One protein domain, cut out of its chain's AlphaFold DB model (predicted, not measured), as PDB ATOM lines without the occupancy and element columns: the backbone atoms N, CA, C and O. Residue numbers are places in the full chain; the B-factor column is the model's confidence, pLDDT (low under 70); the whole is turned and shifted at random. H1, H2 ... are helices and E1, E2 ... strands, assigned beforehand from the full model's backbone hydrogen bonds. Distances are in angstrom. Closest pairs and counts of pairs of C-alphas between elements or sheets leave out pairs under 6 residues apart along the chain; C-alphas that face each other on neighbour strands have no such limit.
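AT A GLANCE: This is residues 19 to 68 of the 137 residues of the protein "Gp57" of Mycolicibacterium brisbanense (UniProt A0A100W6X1). Two helices lie side by side, running opposite ways, and make one end of a rod; a small two-stranded hairpin, E1 and E2, carries on from the end of H1 and makes the other end. The chain runs out along H1 and E1, turns back along E2, and after a long loop returns along H2, which begins near the hairpin and ends beside H1. The printed part has 50 residues, with two named helices and two named strands in the order H1, E1, E2, H2; the sheet is E1 - E2, antiparallel, and the class is mixed, helices and strands. It is compact, with a radius of gyration of the C-alphas of 10.8 A and spans of 34 by 16 by 16 A.

IN THESE COORDINATES: H1 is residues 19 to 28, 14.2 A long, beginning at C-alpha 19 (136.423, 161.820, 115.393). E1 is residues 31 to 34, 9.9 A, and E2 is residues 37 to 40, 10.5 A, beginning at C-alpha 37 (163.638, 150.289, 123.234). H2 is residues 52 to 67, 22.5 A, ending at C-alpha 67 (139.446, 169.050, 120.694).

HOW THE PARTS SIT: H1 and H2 touch, with the C-alphas of Ile 22 and Ile 63 closest at 6.0 A. H2 touches H1 with residues 59 to 66 alone. They run opposite ways at a shallow tilt of 29 degrees. E1 and E2 form a hairpin, antiparallel at 154 degrees, with N 32 and O 39 at 3.1 A and N 34 and O 37 at 2.9 A, within hydrogen-bond range. The closest C-alphas of E2 and H2 are those of Cys 40 and His 55, 6.6 A apart. H1 and E2 are apart. In H1 and H2 every O i to N i+4 pair is within hydrogen-bond range.

THE WHOLE: The two C-alphas farthest apart, of Val 35 and His 68, are 36.2 A apart. The printed part has no cut. The link from E2 to H2, 11 residues, is long. Mean pLDDT of the printed part is 86.2; residues 47 to 50 are under 70.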
ATOM      1  N   ILE A  19     136.349 163.267 115.136       88.75
ATOM      2  CA  ILE A  19     136.423 161.820 115.393       88.75
ATOM      3  C   ILE A  19     137.396 161.148 114.423       88.75
ATOM      4  O   ILE A  19     138.224 160.344 114.850       88.75
ATOM      5  N   ASP A  20     137.336 161.495 113.139       91.25
ATOM      6  CA  ASP A  20     138.235 160.939 112.125       91.25
ATOM      7  C   ASP A  20     139.687 161.383 112.366       91.25
ATOM      8  O   ASP A  20     140.610 160.571 112.276       91.25
ATOM      9  N   ARG A  21     139.896 162.646 112.763       89.50
ATOM     10  CA  ARG A  21     141.214 163.189 113.147       89.50
ATOM     11  C   ARG A  21     141.790 162.479 114.365       89.50
ATOM     12  O   ARG A  21     142.953 162.081 114.348       89.50
ATOM     13  N   ILE A  22     140.983 162.262 115.401       92.50
ATOM     14  CA  ILE A  22     141.390 161.497 116.587       92.50
ATOM     15  C   ILE A  22     141.686 160.043 116.212       92.50
ATOM     16  O   ILE A  22     142.697 159.488 116.648       92.50
ATOM     17  N   GLY A  23     140.845 159.434 115.375       93.12
ATOM     18  CA  GLY A  23     141.055 158.084 114.861       93.12
ATOM     19  C   GLY A  23     142.386 157.952 114.123       93.12
ATOM     20  O   GLY A  23     143.123 156.988 114.342       93.12
ATOM     21  N   GLU A  24     142.745 158.943 113.307       94.38
ATOM     22  CA  GLU A  24     144.044 158.993 112.645       94.38
ATOM     23  C   GLU A  24     145.204 159.137 113.637       94.38
ATOM     24  O   GLU A  24     146.171 158.380 113.529       94.38
ATOM     25  N   ILE A  25     145.095 160.025 114.631       94.06
ATOM     26  CA  ILE A  25     146.117 160.181 115.677       94.06
ATOM     27  C   ILE A  25     146.367 158.840 116.372       94.06
ATOM     28  O   ILE A  25     147.503 158.374 116.426       94.06
ATOM     29  N   VAL A  26     145.316 158.170 116.847       94.25
ATOM     30  CA  VAL A  26     145.449 156.883 117.548       94.25
ATOM     31  C   VAL A  26     146.028 155.798 116.631       94.25
ATOM     32  O   VAL A  26     146.820 154.962 117.074       94.25
ATOM     33  N   ARG A  27     145.671 155.807 115.342       94.38
ATOM     34  CA  ARG A  27     146.176 154.850 114.346       94.38
ATOM     35  C   ARG A  27     147.657 155.056 114.029       94.38
ATOM     36  O   ARG A  27     148.378 154.076 113.872       94.38
ATOM     37  N   VAL A  28     148.099 156.302 113.875       93.81
ATOM     38  CA  VAL A  28     149.473 156.644 113.471       93.81
ATOM     39  C   VAL A  28     150.422 156.613 114.669       93.81
ATOM     40  O   VAL A  28     151.547 156.123 114.561       93.81
ATOM     41  N   HIS A  29     149.958 157.060 115.835       92.38
ATOM     42  CA  HIS A  29     150.733 157.110 117.068       92.38
ATOM     43  C   HIS A  29     150.549 155.841 117.904       92.38
ATOM     44  O   HIS A  29     150.211 155.893 119.083       92.38
ATOM     45  N   GLN A  30     150.769 154.677 117.292       91.31
ATOM     46  CA  GLN A  30     150.804 153.421 118.033       91.31
ATOM     47  C   GLN A  30     152.103 153.285 118.830       91.31
ATOM     48  O   GLN A  30     153.170 153.749 118.419       91.31
ATOM     49  N   PHE A  31     152.004 152.609 119.972       90.44
ATOM     50  CA  PHE A  31     153.149 152.285 120.812       90.44
ATOM     51  C   PHE A  31     153.769 150.960 120.379       90.44
ATOM     52  O   PHE A  31     153.049 149.980 120.176       90.44
ATOM     53  N   TYR A  32     155.096 150.892 120.310       87.75
ATOM     54  CA  TYR A  32     155.799 149.647 120.009       87.75
ATOM     55  C   TYR A  32     156.893 149.327 121.033       87.75
ATOM     56  O   TYR A  32     157.505 150.215 121.633       87.75
ATOM     57  N   TRP A  33     157.166 148.027 121.178       85.31
ATOM     58  CA  TRP A  33     158.296 147.482 121.927       85.31
ATOM     59  C   TRP A  33     159.291 146.870 120.945       85.31
ATOM     60  O   TRP A  33     159.006 145.848 120.322       85.31
ATOM     61  N   GLY A  34     160.449 147.501 120.781       79.75
ATOM     62  CA  GLY A  34     161.495 147.034 119.881       79.75
ATOM     63  C   GLY A  34     162.783 146.663 120.607       79.75
ATOM     64  O   GLY A  34     163.036 147.052 121.745       79.75
ATOM     65  N   VAL A  35     163.671 145.980 119.884       77.06
ATOM     66  CA  VAL A  35     165.018 145.607 120.365       77.06
ATOM     67  C   VAL A  35     165.870 146.836 120.731       77.06
ATOM     68  O   VAL A  35     166.841 146.736 121.471       77.06
ATOM     69  N   ARG A  36     165.503 148.016 120.213       75.75
ATOM     70  CA  ARG A  36     166.155 149.311 120.472       75.75
ATOM     71  C   ARG A  36     165.378 150.192 121.464       75.75
ATOM     72  O   ARG A  36     165.602 151.403 121.488       75.75
ATOM     73  N   GLY A  37     164.470 149.605 122.244       78.62
ATOM     74  CA  GLY A  37     163.638 150.289 123.234       78.62
ATOM     75  C   GLY A  37     162.185 150.478 122.796       78.62
ATOM     76  O   GLY A  37     161.727 149.896 121.812       78.62
ATOM     77  N   THR A  38     161.464 151.295 123.555       84.00
ATOM     78  CA  THR A  38     160.061 151.646 123.320       84.00
ATOM     79  C   THR A  38     159.909 153.019 122.688       84.00
ATOM     80  O   THR A  38     160.718 153.918 122.944       84.00
ATOM     81  N   GLY A  39     158.845 153.212 121.910       86.62
ATOM     82  CA  GLY A  39     158.537 154.524 121.351       86.62
ATOM     83  C   GLY A  39     157.217 154.599 120.597       86.62
ATOM     84  O   GLY A  39     156.460 153.629 120.523       86.62
ATOM     85  N   CYS A  40     156.963 155.783 120.047       89.81
ATOM     86  CA  CYS A  40     155.856 156.051 119.133       89.81
ATOM     87  C   CYS A  40     156.231 155.649 117.695       89.81
ATOM     88  O   CYS A  40     157.369 155.860 117.273       89.81
ATOM     89  N   MET A  41     155.288 155.075 116.946       89.56
ATOM     90  CA  MET A  41     155.491 154.661 115.546       89.56
ATOM     91  C   MET A  41     155.355 155.802 114.528       89.56
ATOM     92  O   MET A  41     155.732 155.627 113.370       89.56
ATOM     93  N   ALA A  42     154.814 156.948 114.936       87.56
ATOM     94  CA  ALA A  42     154.537 158.055 114.035       87.56
ATOM     95  C   ALA A  42     155.829 158.706 113.492       87.56
ATOM     96  O   ALA A  42     156.766 158.937 114.266       87.56
ATOM     97  N   PRO A  43     155.882 159.064 112.194       83.38
ATOM     98  CA  PRO A  43     156.956 159.893 111.647       83.38
ATOM     99  C   PRO A  43     157.088 161.216 112.415       83.38
ATOM    100  O   PRO A  43     156.079 161.814 112.787       83.38
ATOM    101  N   GLY A  44     158.314 161.678 112.671       81.56
ATOM    102  CA  GLY A  44     158.561 162.897 113.454       81.56
ATOM    103  C   GLY A  44     158.506 162.696 114.974       81.56
ATOM    104  O   GLY A  44     158.779 163.628 115.731       81.56
ATOM    105  N   CYS A  45     158.179 161.488 115.448       85.44
ATOM    106  CA  CYS A  45     158.205 161.131 116.867       85.44
ATOM    107  C   CYS A  45     159.462 160.334 117.263       85.44
ATOM    108  O   CYS A  45     159.468 159.662 118.294       85.44
ATOM    109  N   GLU A  46     160.553 160.402 116.491       76.81
ATOM    110  CA  GLU A  46     161.772 159.599 116.710       76.81
ATOM    111  C   GLU A  46     162.458 159.903 118.057       76.81
ATOM    112  O   GLU A  46     163.186 159.058 118.598       76.81
ATOM    113  N   GLY A  47     162.208 161.100 118.599       67.25
ATOM    114  CA  GLY A  47     162.643 161.543 119.926       67.25
ATOM    115  C   GLY A  47     161.720 161.120 121.075       67.25
ATOM    116  O   GLY A  47     162.155 161.125 122.225       67.25
ATOM    117  N   TRP A  48     160.487 160.690 120.790       66.56
ATOM    118  CA  TRP A  48     159.538 160.189 121.789       66.56
ATOM    119  C   TRP A  48     159.824 158.720 122.104       66.56
ATOM    120  O   TRP A  48     159.077 157.799 121.760       66.56
ATOM    121  N   ARG A  49     160.963 158.505 122.763       66.88
ATOM    122  CA  ARG A  49     161.338 157.238 123.396       66.88
ATOM    123  C   ARG A  49     160.940 157.303 124.857       66.88
ATOM    124  O   ARG A  49     161.212 158.298 125.520       66.88
ATOM    125  N   GLY A  50     160.308 156.254 125.365       69.56
ATOM    126  CA  GLY A  50     159.758 156.349 126.708       69.56
ATOM    127  C   GLY A  50     158.896 155.183 127.137       69.56
ATOM    128  O   GLY A  50     158.439 154.380 126.323       69.56
ATOM    129  N   TYR A  51     158.667 155.103 128.444       76.75
ATOM    130  CA  TYR A  51     157.709 154.172 129.030       76.75
ATOM    131  C   TYR A  51     156.282 154.456 128.520       76.75
ATOM    132  O   TYR A  51     155.988 155.594 128.144       76.75
ATOM    133  N   PRO A  52     155.366 153.468 128.569       80.25
ATOM    134  CA  PRO A  52     153.987 153.606 128.085       80.25
ATOM    135  C   PRO A  52     153.251 154.870 128.557       80.25
ATOM    136  O   PRO A  52     152.465 155.439 127.808       80.25
ATOM    137  N   LEU A  53     153.536 155.352 129.771       84.44
ATOM    138  CA  LEU A  53     152.937 156.576 130.313       84.44
ATOM    139  C   LEU A  53     153.337 157.844 129.544       84.44
ATOM    140  O   LEU A  53     152.505 158.725 129.351       84.44
ATOM    141  N   GLN A  54     154.587 157.944 129.088       85.06
ATOM    142  CA  GLN A  54     155.045 159.092 128.297       85.06
ATOM    143  C   GLN A  54     154.405 159.085 126.908       85.06
ATOM    144  O   GLN A  54     153.994 160.131 126.419       85.06
ATOM    145  N   HIS A  55     154.249 157.899 126.315       88.69
ATOM    146  CA  HIS A  55     153.519 157.742 125.063       88.69
ATOM    147  C   HIS A  55     152.038 158.108 125.210       88.69
ATOM    148  O   HIS A  55     151.505 158.848 124.394       88.69
ATOM    149  N   ALA A  56     151.374 157.620 126.263       89.06
ATOM    150  CA  ALA A  56     149.983 157.967 126.531       89.06
ATOM    151  C   ALA A  56     149.811 159.483 126.686       89.06
ATOM    152  O   ALA A  56     148.908 160.056 126.091       89.06
ATOM    153  N   ARG A  57     150.716 160.145 127.418       90.19
ATOM    154  CA  ARG A  57     150.714 161.605 127.553       90.19
ATOM    155  C   ARG A  57     150.857 162.313 126.203       90.19
ATOM    156  O   ARG A  57     150.054 163.189 125.920       90.19
ATOM    157  N   HIS A  58     151.825 161.905 125.383       90.38
ATOM    158  CA  HIS A  58     152.035 162.446 124.034       90.38
ATOM    159  C   HIS A  58     150.773 162.350 123.168       90.38
ATOM    160  O   HIS A  58     150.321 163.338 122.599       90.38
ATOM    161  N   VAL A  59     150.153 161.169 123.111       91.94
ATOM    162  CA  VAL A  59     148.923 160.964 122.328       91.94
ATOM    163  C   VAL A  59     147.765 161.799 122.880       91.94
ATOM    164  O   VAL A  59     147.015 162.383 122.104       91.94
ATOM    165  N   THR A  60     147.636 161.909 124.205       92.44
ATOM    166  CA  THR A  60     146.624 162.769 124.835       92.44
ATOM    167  C   THR A  60     146.834 164.246 124.502       92.44
ATOM    168  O   THR A  60     145.851 164.943 124.274       92.44
ATOM    169  N   GLU A  61     148.079 164.726 124.443       91.12
ATOM    170  CA  GLU A  61     148.396 166.108 124.046       91.12
ATOM    171  C   GLU A  61     147.941 166.378 122.599       91.12
ATOM    172  O   GLU A  61     147.241 167.360 122.360       91.12
ATOM    173  N   LEU A  62     148.202 165.459 121.663       92.19
ATOM    174  CA  LEU A  62     147.734 165.575 120.273       92.19
ATOM    175  C   LEU A  62     146.205 165.540 120.145       92.19
ATOM    176  O   LEU A  62     145.618 166.285 119.362       92.19
ATOM    177  N   ILE A  63     145.536 164.676 120.913       92.94
ATOM    178  CA  ILE A  63     144.067 164.625 120.942       92.94
ATOM    179  C   ILE A  63     143.503 165.936 121.503       92.94
ATOM    180  O   ILE A  63     142.533 166.465 120.960       92.94
ATOM    181  N   ALA A  64     144.116 166.486 122.554       89.06
ATOM    182  CA  ALA A  64     143.694 167.753 123.139       89.06
ATOM    183  C   ALA A  64     143.807 168.911 122.135       89.06
ATOM    184  O   ALA A  64     142.910 169.745 122.085       89.06
ATOM    185  N   GLU A  65     144.835 168.941 121.284       88.94
ATOM    186  CA  GLU A  65     144.959 169.956 120.224       88.94
ATOM    187  C   GLU A  65     143.837 169.883 119.178       88.94
ATOM    188  O   GLU A  65     143.431 170.914 118.637       88.94
ATOM    189  N   VAL A  66     143.307 168.687 118.897       89.56
ATOM    190  CA  VAL A  66     142.141 168.529 118.011       89.56
ATOM    191  C   VAL A  66     140.875 169.053 118.684       89.56
ATOM    192  O   VAL A  66     140.112 169.786 118.061       89.56
ATOM    193  N   LEU A  67     140.662 168.698 119.951       88.62
ATOM    194  CA  LEU A  67     139.446 169.050 120.694       88.62
ATOM    195  C   LEU A  67     139.398 170.528 121.113       88.62
ATOM    196  O   LEU A  67     138.321 171.127 121.197       88.62
ATOM    197  N   HIS A  68     140.565 171.120 121.358       88.62
ATOM    198  CA  HIS A  68     140.742 172.477 121.866       88.62
ATOM    199  C   HIS A  68     141.721 173.261 120.977       88.62
ATOM    200  O   HIS A  68     142.836 173.581 121.400       88.62
TER     201      HIS A  68